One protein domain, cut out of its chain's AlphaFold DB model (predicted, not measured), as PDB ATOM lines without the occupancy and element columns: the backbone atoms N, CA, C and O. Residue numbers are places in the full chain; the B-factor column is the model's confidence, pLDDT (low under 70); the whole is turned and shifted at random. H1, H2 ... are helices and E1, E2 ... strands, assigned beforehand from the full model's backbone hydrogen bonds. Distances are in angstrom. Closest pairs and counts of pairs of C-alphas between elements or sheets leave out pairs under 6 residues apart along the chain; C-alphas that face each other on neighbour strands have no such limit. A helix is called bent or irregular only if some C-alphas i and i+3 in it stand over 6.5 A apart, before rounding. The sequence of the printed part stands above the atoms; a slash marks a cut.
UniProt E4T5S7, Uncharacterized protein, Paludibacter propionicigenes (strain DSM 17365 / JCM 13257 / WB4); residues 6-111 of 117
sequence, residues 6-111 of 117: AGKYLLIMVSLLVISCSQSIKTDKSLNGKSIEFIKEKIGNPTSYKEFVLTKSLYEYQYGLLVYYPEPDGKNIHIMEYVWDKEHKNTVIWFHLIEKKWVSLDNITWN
ATOM      1  N   ALA A   6       0.250 -78.304 -77.387       53.47
ATOM      2  CA  ALA A   6      -0.621 -78.174 -76.211       53.47
ATOM      3  C   ALA A   6       0.097 -77.627 -74.955       53.47
ATOM      4  O   ALA A   6      -0.506 -76.912 -74.159       53.47
ATOM      5  N   GLY A   7       1.400 -77.895 -74.798       51.78
ATOM      6  CA  GLY A   7       2.159 -77.500 -73.601       51.78
ATOM      7  C   GLY A   7       2.413 -75.992 -73.465       51.78
ATOM      8  O   GLY A   7       2.540 -75.495 -72.351       51.78
ATOM      9  N   LYS A   8       2.442 -75.242 -74.578       51.84
ATOM     10  CA  LYS A   8       2.685 -73.786 -74.550       51.84
ATOM     11  C   LYS A   8       1.464 -72.990 -74.082       51.84
ATOM     12  O   LYS A   8       1.631 -71.998 -73.384       51.84
ATOM     13  N   TYR A   9       0.250 -73.435 -74.408       53.88
ATOM     14  CA  TYR A   9      -0.979 -72.745 -73.994       53.88
ATOM     15  C   TYR A   9      -1.333 -73.000 -72.523       53.88
ATOM     16  O   TYR A   9      -1.837 -72.102 -71.853       53.88
ATOM     17  N   LEU A  10      -0.994 -74.182 -71.994       53.03
ATOM     18  CA  LEU A  10      -1.173 -74.502 -70.575       53.03
ATOM     19  C   LEU A  10      -0.325 -73.579 -69.674       53.03
ATOM     20  O   LEU A  10      -0.802 -73.083 -68.659       53.03
ATOM     21  N   LEU A  11       0.908 -73.277 -70.094       52.16
ATOM     22  CA  LEU A  11       1.839 -72.392 -69.379       52.16
ATOM     23  C   LEU A  11       1.409 -70.911 -69.388       52.16
ATOM     24  O   LEU A  11       1.675 -70.180 -68.431       52.16
ATOM     25  N   ILE A  12       0.694 -70.470 -70.428       54.53
ATOM     26  CA  ILE A  12       0.150 -69.103 -70.519       54.53
ATOM     27  C   ILE A  12      -1.100 -68.949 -69.630       54.53
ATOM     28  O   ILE A  12      -1.274 -67.921 -68.981       54.53
ATOM     29  N   MET A  13      -1.936 -69.986 -69.517       53.06
ATOM     30  CA  MET A  13      -3.113 -69.965 -68.633       53.06
ATOM     31  C   MET A  13      -2.741 -69.973 -67.144       53.06
ATOM     32  O   MET A  13      -3.381 -69.287 -66.350       53.06
ATOM     33  N   VAL A  14      -1.678 -70.686 -66.753       53.28
ATOM     34  CA  VAL A  14      -1.210 -70.703 -65.353       53.28
ATOM     35  C   VAL A  14      -0.578 -69.366 -64.949       53.28
ATOM     36  O   VAL A  14      -0.744 -68.937 -63.812       53.28
ATOM     37  N   SER A  15       0.088 -68.661 -65.868       51.84
ATOM     38  CA  SER A  15       0.714 -67.363 -65.570       51.84
ATOM     39  C   SER A  15      -0.290 -66.203 -65.462       51.84
ATOM     40  O   SER A  15      -0.048 -65.266 -64.703       51.84
ATOM     41  N   LEU A  16      -1.455 -66.291 -66.115       50.84
ATOM     42  CA  LEU A  16      -2.548 -65.314 -65.973       50.84
ATOM     43  C   LEU A  16      -3.313 -65.420 -64.639       50.84
ATOM     44  O   LEU A  16      -3.916 -64.439 -64.209       50.84
ATOM     45  N   LEU A  17      -3.262 -66.563 -63.950       47.75
ATOM     46  CA  LEU A  17      -3.938 -66.760 -62.657       47.75
ATOM     47  C   LEU A  17      -3.173 -66.170 -61.458       47.75
ATOM     48  O   LEU A  17      -3.744 -66.039 -60.377       47.75
ATOM     49  N   VAL A  18      -1.908 -65.770 -61.627       48.81
ATOM     50  CA  VAL A  18      -1.054 -65.293 -60.519       48.81
ATOM     51  C   VAL A  18      -1.129 -63.769 -60.311       48.81
ATOM     52  O   VAL A  18      -0.566 -63.246 -59.355       48.81
ATOM     53  N   ILE A  19      -1.865 -63.030 -61.151       50.34
ATOM     54  CA  ILE A  19      -1.999 -61.558 -61.054       50.34
ATOM     55  C   ILE A  19      -3.234 -61.146 -60.229       50.34
ATOM     56  O   ILE A  19      -3.852 -60.115 -60.472       50.34
ATOM     57  N   SER A  20      -3.615 -61.941 -59.227       46.78
ATOM     58  CA  SER A  20      -4.641 -61.547 -58.249       46.78
ATOM     59  C   SER A  20      -4.077 -61.493 -56.831       46.78
ATOM     60  O   SER A  20      -4.708 -61.909 -55.865       46.78
ATOM     61  N   CYS A  21      -2.874 -60.938 -56.673       49.38
ATOM     62  CA  CYS A  21      -2.459 -60.419 -55.373       49.38
ATOM     63  C   CYS A  21      -3.118 -59.053 -55.166       49.38
ATOM     64  O   CYS A  21      -2.551 -57.995 -55.436       49.38
ATOM     65  N   SER A  22      -4.368 -59.114 -54.711       53.22
ATOM     66  CA  SER A  22      -5.131 -58.014 -54.136       53.22
ATOM     67  C   SER A  22      -4.330 -57.361 -53.001       53.22
ATOM     68  O   SER A  22      -4.455 -57.757 -51.845       53.22
ATOM     69  N   GLN A  23      -3.521 -56.341 -53.304       57.19
ATOM     70  CA  GLN A  23      -3.013 -55.410 -52.290       57.19
ATOM     71  C   GLN A  23      -4.191 -54.586 -51.762       57.19
ATOM     72  O   GLN A  23      -4.479 -53.489 -52.245       57.19
ATOM     73  N   SER A  24      -4.924 -55.170 -50.820       77.00
ATOM     74  CA  SER A  24      -6.106 -54.575 -50.210       77.00
ATOM     75  C   SER A  24      -5.765 -53.563 -49.120       77.00
ATOM     76  O   SER A  24      -6.610 -52.723 -48.831       77.00
ATOM     77  N   ILE A  25      -4.538 -53.593 -48.587       87.69
ATOM     78  CA  ILE A  25      -3.999 -52.634 -47.614       87.69
ATOM     79  C   ILE A  25      -2.741 -51.982 -48.200       87.69
ATOM     80  O   ILE A  25      -1.892 -52.653 -48.791       87.69
ATOM     81  N   LYS A  26      -2.625 -50.663 -48.052       92.06
ATOM     82  CA  LYS A  26      -1.505 -49.842 -48.523       92.06
ATOM     83  C   LYS A  26      -1.080 -48.854 -47.445       92.06
ATOM     84  O   LYS A  26      -1.922 -48.341 -46.719       92.06
ATOM     85  N   THR A  27       0.206 -48.536 -47.414       92.94
ATOM     86  CA  THR A  27       0.797 -47.486 -46.572       92.94
ATOM     87  C   THR A  27       1.443 -46.434 -47.474       92.94
ATOM     88  O   THR A  27       2.168 -46.799 -48.404       92.94
ATOM     89  N   ASP A  28       1.240 -45.145 -47.214       94.00
ATOM     90  CA  ASP A  28       1.896 -44.045 -47.927       94.00
ATOM     91  C   ASP A  28       2.987 -43.412 -47.054       94.00
ATOM     92  O   ASP A  28       2.739 -42.496 -46.270       94.00
ATOM     93  N   LYS A  29       4.233 -43.866 -47.226       93.75
ATOM     94  CA  LYS A  29       5.387 -43.353 -46.466       93.75
ATOM     95  C   LYS A  29       5.633 -41.852 -46.661       93.75
ATOM     96  O   LYS A  29       6.287 -41.244 -45.822       93.75
ATOM     97  N   SER A  30       5.121 -41.241 -47.736       94.94
ATOM     98  CA  SER A  30       5.274 -39.797 -47.964       94.94
ATOM     99  C   SER A  30       4.455 -38.944 -46.992       94.94
ATOM    100  O   SER A  30       4.686 -37.737 -46.889       94.94
ATOM    101  N   LEU A  31       3.496 -39.560 -46.292       96.00
ATOM    102  CA  LEU A  31       2.698 -38.909 -45.265       96.00
ATOM    103  C   LEU A  31       3.380 -38.914 -43.905       96.00
ATOM    104  O   LEU A  31       2.997 -38.079 -43.104       96.00
ATOM    105  N   ASN A  32       4.356 -39.783 -43.633       96.31
ATOM    106  CA  ASN A  32       4.983 -39.901 -42.313       96.31
ATOM    107  C   ASN A  32       5.897 -38.693 -42.028       96.31
ATOM    108  O   ASN A  32       6.546 -38.155 -42.929       96.31
ATOM    109  N   GLY A  33       5.952 -38.253 -40.771       96.88
ATOM    110  CA  GLY A  33       6.735 -37.088 -40.354       96.88
ATOM    111  C   GLY A  33       6.105 -35.734 -40.710       96.88
ATOM    112  O   GLY A  33       6.783 -34.710 -40.648       96.88
ATOM    113  N   LYS A  34       4.837 -35.698 -41.133       98.00
ATOM    114  CA  LYS A  34       4.135 -34.486 -41.581       98.00
ATOM    115  C   LYS A  34       3.167 -33.973 -40.524       98.00
ATOM    116  O   LYS A  34       2.657 -34.737 -39.710       98.00
ATOM    117  N   SER A  35       2.910 -32.668 -40.545       97.94
ATOM    118  CA  SER A  35       1.930 -32.059 -39.646       97.94
ATOM    119  C   SER A  35       0.502 -32.372 -40.087       97.94
ATOM    120  O   SER A  35       0.252 -32.732 -41.242       97.94
ATOM    121  N   ILE A  36      -0.450 -32.203 -39.173       97.69
ATOM    122  CA  ILE A  36      -1.877 -32.386 -39.455       97.69
ATOM    123  C   ILE A  36      -2.333 -31.468 -40.598       97.69
ATOM    124  O   ILE A  36      -3.104 -31.895 -41.455       97.69
ATOM    125  N   GLU A  37      -1.853 -30.226 -40.629       97.75
ATOM    126  CA  GLU A  37      -2.207 -29.226 -41.642       97.75
ATOM    127  C   GLU A  37      -1.783 -29.697 -43.033       97.75
ATOM    128  O   GLU A  37      -2.619 -29.763 -43.931       97.75
ATOM    129  N   PHE A  38      -0.531 -30.147 -43.182       97.75
ATOM    130  CA  PHE A  38      -0.029 -30.692 -44.447       97.75
ATOM    131  C   PHE A  38      -0.862 -31.889 -44.927       97.75
ATOM    132  O   PHE A  38      -1.170 -32.019 -46.112       97.75
ATOM    133  N   ILE A  39      -1.238 -32.783 -44.009       97.81
ATOM    134  CA  ILE A  39      -2.073 -33.941 -44.343       97.81
ATOM    135  C   ILE A  39      -3.454 -33.487 -44.824       97.81
ATOM    136  O   ILE A  39      -3.917 -33.952 -45.867       97.81
ATOM    137  N   LYS A  40      -4.092 -32.552 -44.113       97.44
ATOM    138  CA  LYS A  40      -5.405 -32.011 -44.493       97.44
ATOM    139  C   LYS A  40      -5.370 -31.307 -45.847       97.44
ATOM    140  O   LYS A  40      -6.281 -31.507 -46.645       97.44
ATOM    141  N   GLU A  41      -4.317 -30.548 -46.135       97.62
ATOM    142  CA  GLU A  41      -4.106 -29.927 -47.447       97.62
ATOM    143  C   GLU A  41      -3.970 -30.976 -48.559       97.62
ATOM    144  O   GLU A  41      -4.532 -30.815 -49.640       97.62
ATOM    145  N   LYS A  42      -3.261 -32.079 -48.291       96.00
ATOM    146  CA  LYS A  42      -2.974 -33.111 -49.294       96.00
ATOM    147  C   LYS A  42      -4.157 -34.038 -49.589       96.00
ATOM    148  O   LYS A  42      -4.342 -34.419 -50.743       96.00
ATOM    149  N   ILE A  43      -4.913 -34.469 -48.574       95.19
ATOM    150  CA  ILE A  43      -5.956 -35.508 -48.740       95.19
ATOM    151  C   ILE A  43      -7.371 -35.085 -48.307       95.19
ATOM    152  O   ILE A  43      -8.327 -35.854 -48.499       95.19
ATOM    153  N   GLY A  44      -7.521 -33.857 -47.803       96.19
ATOM    154  CA  GLY A  44      -8.774 -33.270 -47.328       96.19
ATOM    155  C   GLY A  44      -8.991 -33.431 -45.821       96.19
ATOM    156  O   GLY A  44      -8.158 -33.979 -45.101       96.19
ATOM    157  N   ASN A  45     -10.148 -32.985 -45.333       97.50
ATOM    158  CA  ASN A  45     -10.518 -33.123 -43.922       97.50
ATOM    159  C   ASN A  45     -10.905 -34.568 -43.568       97.50
ATOM    160  O   ASN A  45     -11.521 -35.238 -44.402       97.50
ATOM    161  N   PRO A  46     -10.560 -35.046 -42.358       97.88
ATOM    162  CA  PRO A  46     -10.971 -36.364 -41.891       97.88
ATOM    163  C   PRO A  46     -12.481 -36.405 -41.636       97.88
ATOM    164  O   PRO A  46     -13.090 -35.398 -41.274       97.88
ATOM    165  N   THR A  47     -13.063 -37.592 -41.778       98.12
ATOM    166  CA  THR A  47     -14.447 -37.890 -41.394       98.12
ATOM    167  C   THR A  47     -14.593 -37.891 -39.874       98.12
ATOM    168  O   THR A  47     -15.581 -37.392 -39.341       98.12
ATOM    169  N   SER A  48     -13.604 -38.435 -39.163       98.00
ATOM    170  CA  SER A  48     -13.585 -38.454 -37.701       98.00
ATOM    171  C   SER A  48     -12.163 -38.441 -37.148       98.00
ATOM    172  O   SER A  48     -11.189 -38.681 -37.868       98.00
ATOM    173  N   TYR A  49     -12.045 -38.146 -35.856       97.75
ATOM    174  CA  TYR A  49     -10.801 -38.302 -35.120       97.75
ATOM    175  C   TYR A  49     -11.058 -38.736 -33.679       97.75
ATOM    176  O   TYR A  49     -12.138 -38.503 -33.134       97.75
ATOM    177  N   LYS A  50     -10.047 -39.341 -33.060       97.56
ATOM    178  CA  LYS A  50     -10.024 -39.639 -31.625       97.56
ATOM    179  C   LYS A  50      -8.604 -39.558 -31.080       97.56
ATOM    180  O   LYS A  50      -7.641 -39.809 -31.801       97.56
ATOM    181  N   GLU A  51      -8.489 -39.262 -29.794       97.31
ATOM    182  CA  GLU A  51      -7.238 -39.357 -29.047       97.31
ATOM    183  C   GLU A  51      -7.309 -40.527 -28.069       97.31
ATOM    184  O   GLU A  51      -8.362 -40.806 -27.494       97.31
ATOM    185  N   PHE A  52      -6.191 -41.219 -27.876       96.25
ATOM    186  CA  PHE A  52      -6.075 -42.277 -26.880       96.25
ATOM    187  C   PHE A  52      -4.638 -42.406 -26.371       96.25
ATOM    188  O   PHE A  52      -3.680 -42.006 -27.034       96.25
ATOM    189  N   VAL A  53      -4.489 -42.982 -25.179       95.88
ATOM    190  CA  VAL A  53      -3.181 -43.404 -24.667       95.88
ATOM    191  C   VAL A  53      -2.891 -44.794 -25.219       95.88
ATOM    192  O   VAL A  53      -3.703 -45.707 -25.065       95.88
ATOM    193  N   LEU A  54      -1.750 -44.956 -25.883       96.94
ATOM    194  CA  LEU A  54      -1.328 -46.229 -26.447       96.94
ATOM    195  C   LEU A  54      -1.096 -47.244 -25.321       96.94
ATOM    196  O   LEU A  54      -0.339 -46.992 -24.385       96.94
ATOM    197  N   THR A  55      -1.732 -48.404 -25.445       96.19
ATOM    198  CA  THR A  55      -1.531 -49.576 -24.581       96.19
ATOM    199  C   THR A  55      -1.325 -50.804 -25.465       96.19
ATOM    200  O   THR A  55      -1.376 -50.700 -26.691       96.19
ATOM    201  N   LYS A  56      -1.114 -51.985 -24.880       92.88
ATOM    202  CA  LYS A  56      -1.099 -53.245 -25.650       92.88
ATOM    203  C   LYS A  56      -2.483 -53.724 -26.115       92.88
ATOM    204  O   LYS A  56      -2.552 -54.595 -26.980       92.88
ATOM    205  N   SER A  57      -3.570 -53.186 -25.556       92.94
ATOM    206  CA  SER A  57      -4.940 -53.533 -25.952       92.94
ATOM    207  C   SER A  57      -5.401 -52.603 -27.072       92.94
ATOM    208  O   SER A  57      -5.805 -51.470 -26.812       92.94
ATOM    209  N   LEU A  58      -5.321 -53.077 -28.315       93.81
ATOM    210  CA  LEU A  58      -5.532 -52.276 -29.522       93.81
ATOM    211  C   LEU A  58      -6.527 -52.937 -30.473       93.81
ATOM    212  O   LEU A  58      -6.738 -54.148 -30.427       93.81
ATOM    213  N   TYR A  59      -7.108 -52.135 -31.366       92.69
ATOM    214  CA  TYR A  59      -7.810 -52.674 -32.527       92.69
ATOM    215  C   TYR A  59      -6.816 -53.315 -33.500       92.69
ATOM    216  O   TYR A  59      -5.653 -52.915 -33.572       92.69
ATOM    217  N   GLU A  60      -7.284 -54.282 -34.290       90.94
ATOM    218  CA  GLU A  60      -6.426 -55.105 -35.151       90.94
ATOM    219  C   GLU A  60      -5.550 -54.259 -36.094       90.94
ATOM    220  O   GLU A  60      -4.341 -54.452 -36.220       90.94
ATOM    221  N   TYR A  61      -6.147 -53.224 -36.681       91.31
ATOM    222  CA  TYR A  61      -5.477 -52.321 -37.609       91.31
ATOM    223  C   TYR A  61      -4.485 -51.349 -36.935       91.31
ATOM    224  O   TYR A  61      -3.700 -50.709 -37.627       91.31
ATOM    225  N   GLN A  62      -4.483 -51.244 -35.601       95.38
ATOM    226  CA  GLN A  62      -3.598 -50.362 -34.828       95.38
ATOM    227  C   GLN A  62      -2.312 -51.055 -34.351       95.38
ATOM    228  O   GLN A  62      -1.393 -50.374 -33.895       95.38
ATOM    229  N   TYR A  63      -2.194 -52.386 -34.461       93.75
ATOM    230  CA  TYR A  63      -1.019 -53.119 -33.961       93.75
ATOM    231  C   TYR A  63       0.309 -52.687 -34.604       93.75
ATOM    232  O   TYR A  63       1.360 -52.840 -33.981       93.75
ATOM    233  N   GLY A  64       0.277 -52.078 -35.795       92.31
ATOM    234  CA  GLY A  64       1.459 -51.474 -36.422       92.31
ATOM    235  C   GLY A  64       2.151 -50.418 -35.547       92.31
ATOM    236  O   GLY A  64       3.370 -50.266 -35.608       92.31
ATOM    237  N   LEU A  65       1.414 -49.760 -34.645       95.81
ATOM    238  CA  LEU A  65       1.960 -48.773 -33.708       95.81
ATOM    239  C   LEU A  65       2.975 -49.376 -32.725       95.81
ATOM    240  O   LEU A  65       3.891 -48.676 -32.285       95.81
ATOM    241  N   LEU A  66       2.866 -50.672 -32.412       96.19
ATOM    242  CA  LEU A  66       3.790 -51.351 -31.500       96.19
ATOM    243  C   LEU A  66       5.185 -51.557 -32.105       96.19
ATOM    244  O   LEU A  66       6.138 -51.772 -31.364       96.19
ATOM    245  N   VAL A  67       5.348 -51.430 -33.428       94.69
ATOM    246  CA  VAL A  67       6.681 -51.420 -34.062       94.69
ATOM    247  C   VAL A  67       7.482 -50.191 -33.620       94.69
ATOM    248  O   VAL A  67       8.695 -50.270 -33.436       94.69
ATOM    249  N   TYR A  68       6.801 -49.062 -33.409       94.94
ATOM    250  CA  TYR A  68       7.402 -47.811 -32.942       94.94
ATOM    251  C   TYR A  68       7.490 -47.747 -31.416       94.94
ATOM    252  O   TYR A  68       8.431 -47.174 -30.867       94.94
ATOM    253  N   TYR A  69       6.524 -48.362 -30.729       95.75
ATOM    254  CA  TYR A  69       6.432 -48.390 -29.272       95.75
ATOM    255  C   TYR A  69       6.212 -49.821 -28.757       95.75
ATOM    256  O   TYR A  69       5.089 -50.164 -28.386       95.75
ATOM    257  N   PRO A  70       7.265 -50.657 -28.681       96.25
ATOM    258  CA  PRO A  70       7.120 -52.084 -28.350       96.25
ATOM    259  C   PRO A  70       6.534 -52.368 -26.960       96.25
ATOM    260  O   PRO A  70       5.910 -53.400 -26.725       96.25
ATOM    261  N   GLU A  71       6.716 -51.437 -26.025       96.38
ATOM    262  CA  GLU A  71       6.256 -51.557 -24.642       96.38
ATOM    263  C   GLU A  71       5.577 -50.250 -24.221       96.38
ATOM    264  O   GLU A  71       6.229 -49.413 -23.596       96.38
ATOM    265  N   PRO A  72       4.319 -50.004 -24.623       95.94
ATOM    266  CA  PRO A  72       3.685 -48.701 -24.429       95.94
ATOM    267  C   PRO A  72       3.074 -48.518 -23.030       95.94
ATOM    268  O   PRO A  72       2.905 -47.386 -22.572       95.94
ATOM    269  N   ASP A  73       2.773 -49.618 -22.335       95.62
ATOM    270  CA  ASP A  73       2.104 -49.591 -21.035       95.62
ATOM    271  C   ASP A  73       2.926 -48.800 -20.003       95.62
ATOM    272  O   ASP A  73       4.130 -48.999 -19.844       95.62
ATOM    273  N   GLY A  74       2.269 -47.865 -19.310       93.31
ATOM    274  CA  GLY A  74       2.900 -46.994 -18.312       93.31
ATOM    275  C   GLY A  74       3.721 -45.826 -18.876       93.31
ATOM    276  O   GLY A  74       4.178 -44.995 -18.097       93.31
ATOM    277  N   LYS A  75       3.882 -45.703 -20.203       93.00
ATOM    278  CA  LYS A  75       4.682 -44.626 -20.829       93.00
ATOM    279  C   LYS A  75       3.893 -43.365 -21.187       93.00
ATOM    280  O   LYS A  75       4.490 -42.399 -21.649       93.00
ATOM    281  N   ASN A  76       2.574 -43.371 -20.985       93.56
ATOM    282  CA  ASN A  76       1.675 -42.254 -21.296       93.56
ATOM    283  C   ASN A  76       1.865 -41.695 -22.726       93.56
ATOM    284  O   ASN A  76       1.972 -40.489 -22.942       93.56
ATOM    285  N   ILE A  77       1.964 -42.593 -23.712       94.94
ATOM    286  CA  ILE A  77       2.153 -42.232 -25.121       94.94
ATOM    287  C   ILE A  77       0.794 -41.851 -25.706       94.94
ATOM    288  O   ILE A  77      -0.058 -42.714 -25.901       94.94
ATOM    289  N   HIS A  78       0.587 -40.569 -25.993       95.75
ATOM    290  CA  HIS A  78      -0.651 -40.088 -26.605       95.75
ATOM    291  C   HIS A  78      -0.606 -40.244 -28.128       95.75
ATOM    292  O   HIS A  78       0.337 -39.789 -28.780       95.75
ATOM    293  N   ILE A  79      -1.650 -40.858 -28.680       98.00
ATOM    294  CA  ILE A  79      -1.856 -41.044 -30.114       98.00
ATOM    295  C   ILE A  79      -3.153 -40.356 -30.519       98.00
ATOM    296  O   ILE A  79      -4.181 -40.486 -29.857       98.00
ATOM    297  N   MET A  80      -3.099 -39.657 -31.645       98.38
ATOM    298  CA  MET A  80      -4.260 -39.078 -32.301       98.38
ATOM    299  C   MET A  80      -4.507 -39.840 -33.603       98.38
ATOM    300  O   MET A  80      -3.631 -39.925 -34.456       98.38
ATOM    301  N   GLU A  81      -5.686 -40.433 -33.747       98.44
ATOM    302  CA  GLU A  81      -6.092 -41.210 -34.917       98.44
ATOM    303  C   GLU A  81      -7.096 -40.409 -35.733       98.44
ATOM    304  O   GLU A  81      -8.144 -40.028 -35.215       98.44
ATOM    305  N   TYR A  82      -6.777 -40.156 -37.001       98.50
ATOM    306  CA  TYR A  82      -7.686 -39.521 -37.952       98.50
ATOM    307  C   TYR A  82      -8.147 -40.545 -38.979       98.50
ATOM    308  O   TYR A  82      -7.333 -41.307 -39.504       98.50
ATOM    309  N   VAL A  83      -9.439 -40.517 -39.297       97.75
ATOM    310  CA  VAL A  83     -10.082 -41.453 -40.222       97.75
ATOM    311  C   VAL A  83     -10.690 -40.686 -41.390       97.75
ATOM    312  O   VAL A  83     -11.441 -39.733 -41.191       97.75
ATOM    313  N   TRP A  84     -10.383 -41.114 -42.610       97.44
ATOM    314  CA  TRP A  84     -11.038 -40.687 -43.843       97.44
ATOM    315  C   TRP A  84     -11.791 -41.870 -44.424       97.44
ATOM    316  O   TRP A  84     -11.171 -42.793 -44.949       97.44
ATOM    317  N   ASP A  85     -13.114 -41.786 -44.389       94.94
ATOM    318  CA  ASP A  85     -13.997 -42.761 -45.018       94.94
ATOM    319  C   ASP A  85     -14.533 -42.166 -46.319       94.94
ATOM    320  O   ASP A  85     -15.259 -41.169 -46.316       94.94
ATOM    321  N   LYS A  86     -14.129 -42.750 -47.448       89.69
ATOM    322  CA  LYS A  86     -14.622 -42.418 -48.791       89.69
ATOM    323  C   LYS A  86     -15.212 -43.680 -49.416       89.69
ATOM    324  O   LYS A  86     -14.789 -44.781 -49.063       89.69
ATOM    325  N   GLU A  87     -16.153 -43.535 -50.350       82.75
ATOM    326  CA  GLU A  87     -16.725 -44.666 -51.096       82.75
ATOM    327  C   GLU A  87     -15.580 -45.550 -51.633       82.75
ATOM    328  O   GLU A  87     -14.798 -45.130 -52.485       82.75
ATOM    329  N   HIS A  88     -15.434 -46.752 -51.066       86.00
ATOM    330  CA  HIS A  88     -14.408 -47.761 -51.388       86.00
ATOM    331  C   HIS A  88     -12.970 -47.507 -50.907       86.00
ATOM    332  O   HIS A  88     -12.046 -48.215 -51.330       86.00
ATOM    333  N   LYS A  89     -12.741 -46.535 -50.020       91.94
ATOM    334  CA  LYS A  89     -11.409 -46.265 -49.473       91.94
ATOM    335  C   LYS A  89     -11.485 -45.698 -48.060       91.94
ATOM    336  O   LYS A  89     -11.859 -44.541 -47.881       91.94
ATOM    337  N   ASN A  90     -10.993 -46.475 -47.104       94.81
ATOM    338  CA  ASN A  90     -10.760 -46.020 -45.743       94.81
ATOM    339  C   ASN A  90      -9.272 -45.751 -45.564       94.81
ATOM    340  O   ASN A  90      -8.436 -46.570 -45.951       94.81
ATOM    341  N   THR A  91      -8.936 -44.601 -44.998       96.44
ATOM    342  CA  THR A  91      -7.563 -44.226 -44.664       96.44
ATOM    343  C   THR A  91      -7.512 -43.828 -43.201       96.44
ATOM    344  O   THR A  91      -8.268 -42.963 -42.768       96.44
ATOM    345  N   VAL A  92      -6.593 -44.432 -42.455       97.75
ATOM    346  CA  VAL A  92      -6.296 -44.070 -41.072       97.75
ATOM    347  C   VAL A  92      -4.876 -43.537 -41.006       97.75
ATOM    348  O   VAL A  92      -3.959 -44.137 -41.568       97.75
ATOM    349  N   ILE A  93      -4.700 -42.405 -40.330       98.38
ATOM    350  CA  ILE A  93      -3.389 -41.816 -40.059       98.38
ATOM    351  C   ILE A  93      -3.275 -41.611 -38.558       98.38
ATOM    352  O   ILE A  93      -4.143 -40.984 -37.945       98.38
ATOM    353  N   TRP A  94      -2.193 -42.122 -37.983       98.50
ATOM    354  CA  TRP A  94      -1.874 -41.913 -36.578       98.50
ATOM    355  C   TRP A  94      -0.837 -40.820 -36.437       98.50
ATOM    356  O   TRP A  94       0.156 -40.793 -37.164       98.50
ATOM    357  N   PHE A  95      -1.048 -39.949 -35.466       98.44
ATOM    358  CA  PHE A  95      -0.140 -38.884 -35.094       98.44
ATOM    359  C   PHE A  95       0.336 -39.107 -33.664       98.44
ATOM    360  O   PHE A  95      -0.415 -39.587 -32.815       98.44
ATOM    361  N   HIS A  96       1.576 -38.721 -33.398       97.31
ATOM    362  CA  HIS A  96       2.148 -38.673 -32.057       97.31
ATOM    363  C   HIS A  96       2.633 -37.262 -31.724       97.31
ATOM    364  O   HIS A  96       2.835 -36.432 -32.617       97.31
ATOM    365  N   LEU A  97       2.807 -36.982 -30.437       94.94
ATOM    366  CA  LEU A  97       3.258 -35.678 -29.970       94.94
ATOM    367  C   LEU A  97       4.791 -35.652 -29.852       94.94
ATOM    368  O   LEU A  97       5.360 -36.321 -28.992       94.94
ATOM    369  N   ILE A  98       5.455 -34.838 -30.676       91.00
ATOM    370  CA  ILE A  98       6.890 -34.523 -30.576       91.00
ATOM    371  C   ILE A  98       7.027 -33.023 -30.341       91.00
ATOM    372  O   ILE A  98       6.485 -32.233 -31.107       91.00
ATOM    373  N   GLU A  99       7.751 -32.608 -29.297       91.56
ATOM    374  CA  GLU A  99       8.052 -31.186 -29.036       91.56
ATOM    375  C   GLU A  99       6.808 -30.271 -29.096       91.56
ATOM    376  O   GLU A  99       6.840 -29.166 -29.639       91.56
ATOM    377  N   LYS A 100       5.686 -30.737 -28.526       92.06
ATOM    378  CA  LYS A 100       4.373 -30.054 -28.527       92.06
ATOM    379  C   LYS A 100       3.706 -29.922 -29.908       92.06
ATOM    380  O   LYS A 100       2.774 -29.135 -30.054       92.06
ATOM    381  N   LYS A 101       4.143 -30.684 -30.910       95.31
ATOM    382  CA  LYS A 101       3.546 -30.734 -32.248       95.31
ATOM    383  C   LYS A 101       3.090 -32.147 -32.580       95.31
ATOM    384  O   LYS A 101       3.800 -33.115 -32.318       95.31
ATOM    385  N   TRP A 102       1.906 -32.254 -33.173       97.69
ATOM    386  CA  TRP A 102       1.404 -33.516 -33.699       97.69
ATOM    387  C   TRP A 102       2.019 -33.794 -35.062       97.69
ATOM    388  O   TRP A 102       1.903 -32.991 -35.991       97.69
ATOM    389  N   VAL A 103       2.672 -34.941 -35.167       97.75
ATOM    390  CA  VAL A 103       3.362 -35.382 -36.375       97.75
ATOM    391  C   VAL A 103       2.858 -36.770 -36.732       97.75
ATOM    392  O   VAL A 103       2.657 -37.604 -35.853       97.75
ATOM    393  N   SER A 104       2.601 -37.020 -38.010       97.88
ATOM    394  CA  SER A 104       2.157 -38.329 -38.480       97.88
ATOM    395  C   SER A 104       3.252 -39.371 -38.263       97.88
ATOM    396  O   SER A 104       4.413 -39.186 -38.631       97.88
ATOM    397  N   LEU A 105       2.864 -40.488 -37.671       96.69
ATOM    398  CA  LEU A 105       3.741 -41.604 -37.361       96.69
ATOM    399  C   LEU A 105       3.680 -42.654 -38.469       96.69
ATOM    400  O   LEU A 105       4.702 -43.013 -39.051       96.69
ATOM    401  N   ASP A 106       2.465 -43.111 -38.762       97.25
ATOM    402  CA  ASP A 106       2.193 -44.131 -39.764       97.25
ATOM    403  C   ASP A 106       0.771 -43.980 -40.312       97.25
ATOM    404  O   ASP A 106      -0.044 -43.203 -39.798       97.25
ATOM    405  N   ASN A 107       0.475 -44.712 -41.379       97.31
ATOM    406  CA  ASN A 107      -0.836 -44.711 -41.996       97.31
ATOM    407  C   ASN A 107      -1.139 -46.019 -42.709       97.31
ATOM    408  O   ASN A 107      -0.266 -46.648 -43.303       97.31
ATOM    409  N   ILE A 108      -2.421 -46.355 -42.737       96.12
ATOM    410  CA  ILE A 108      -2.940 -47.458 -43.530       96.12
ATOM    411  C   ILE A 108      -4.108 -46.979 -44.375       96.12
ATOM    412  O   ILE A 108      -4.845 -46.057 -44.032       96.12
ATOM    413  N   THR A 109      -4.280 -47.616 -45.516       95.25
ATOM    414  CA  THR A 109      -5.372 -47.372 -46.439       95.25
ATOM    415  C   THR A 109      -5.862 -48.698 -46.965       95.25
ATOM    416  O   THR A 109      -5.060 -49.479 -47.473       95.25
ATOM    417  N   TRP A 110      -7.164 -48.939 -46.912       93.88
ATOM    418  CA  TRP A 110      -7.751 -50.163 -47.430       93.88
ATOM    419  C   TRP A 110      -9.088 -49.916 -48.113       93.88
ATOM    420  O   TRP A 110      -9.695 -48.856 -47.978       93.88
ATOM    421  N   ASN A 111      -9.531 -50.905 -48.888       92.19
ATOM    422  CA  ASN A 111     -10.893 -50.931 -49.402       92.19
ATOM    423  C   ASN A 111     -11.779 -51.716 -48.409       92.19
ATOM    424  O   ASN A 111     -11.531 -52.916 -48.231       92.19
TER     425      ASN A 111
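What this domain is: This is residues 6 to 111 of the 117 residues of an uncharacterized protein of Paludibacter propionicigenes (strain DSM 17365 / JCM 13257 / WB4) (UniProt E4T5S7). A twisted sheet of four strands forms the middle of a compact body, with H2 over one face and H3 over the other; residues 6 to 22, which include H1, stick out as a long arm. The printed part has 106 residues, with three named helices and four named strands in the order H1 H2 E1 H3 E2 E3 E4. The sheet, E1 E2 E3 E4, is antiparallel, and the class is mixed. The whole is loose, with a radius of gyration of the C-alphas of 18.7 A, and spans 67 by 33 by 21 A, the arm making the length.

Where its parts are: Find C-alpha 6 at (-0.621, -78.174, -76.211); from there H1 runs 16.6 A to residue 16. H2 is residues 36 to 43, E1 residues 48 to 53, and H3 residues 60 to 67, irregular, with C-alphas 61 and 64 7.1 A apart. Then follow E2, residues 78 to 86, 26.3 A; E3, residues 89 to 98, 28.8 A; and E4, residues 101 to 110, 27.1 A, ending at C-alpha 110 (-7.751, -50.163, -47.430).

How they stand to each other: Look first at E2, E3 and E4, a meander, each strand the antiparallel neighbour of the one before: N 82 and O 93 are 2.9 A apart, N 94 and O 106 3.0 A. At edge strand E1, N 50 and O 81 are 3.0 A apart. H2 and H3 are on opposite faces, at heights of 8.8 A and 9.2 A over the sheet. Their closest C-alphas to E4 are Ile 36 to Trp 102, 6.7 A, and Leu 65 to Asp 106, 7.6 A. Every O i to N i+4 pair is within hydrogen-bond range in H2, 5 of 7 in H1 and 0 of 4 in H3, where 4 of 5 O i to N i+3 pairs are.

The domain as a whole: The printed part has no cut. The link from H1 to H2, 19 residues, is long. Residues 6 to 23 are under pLDDT 70.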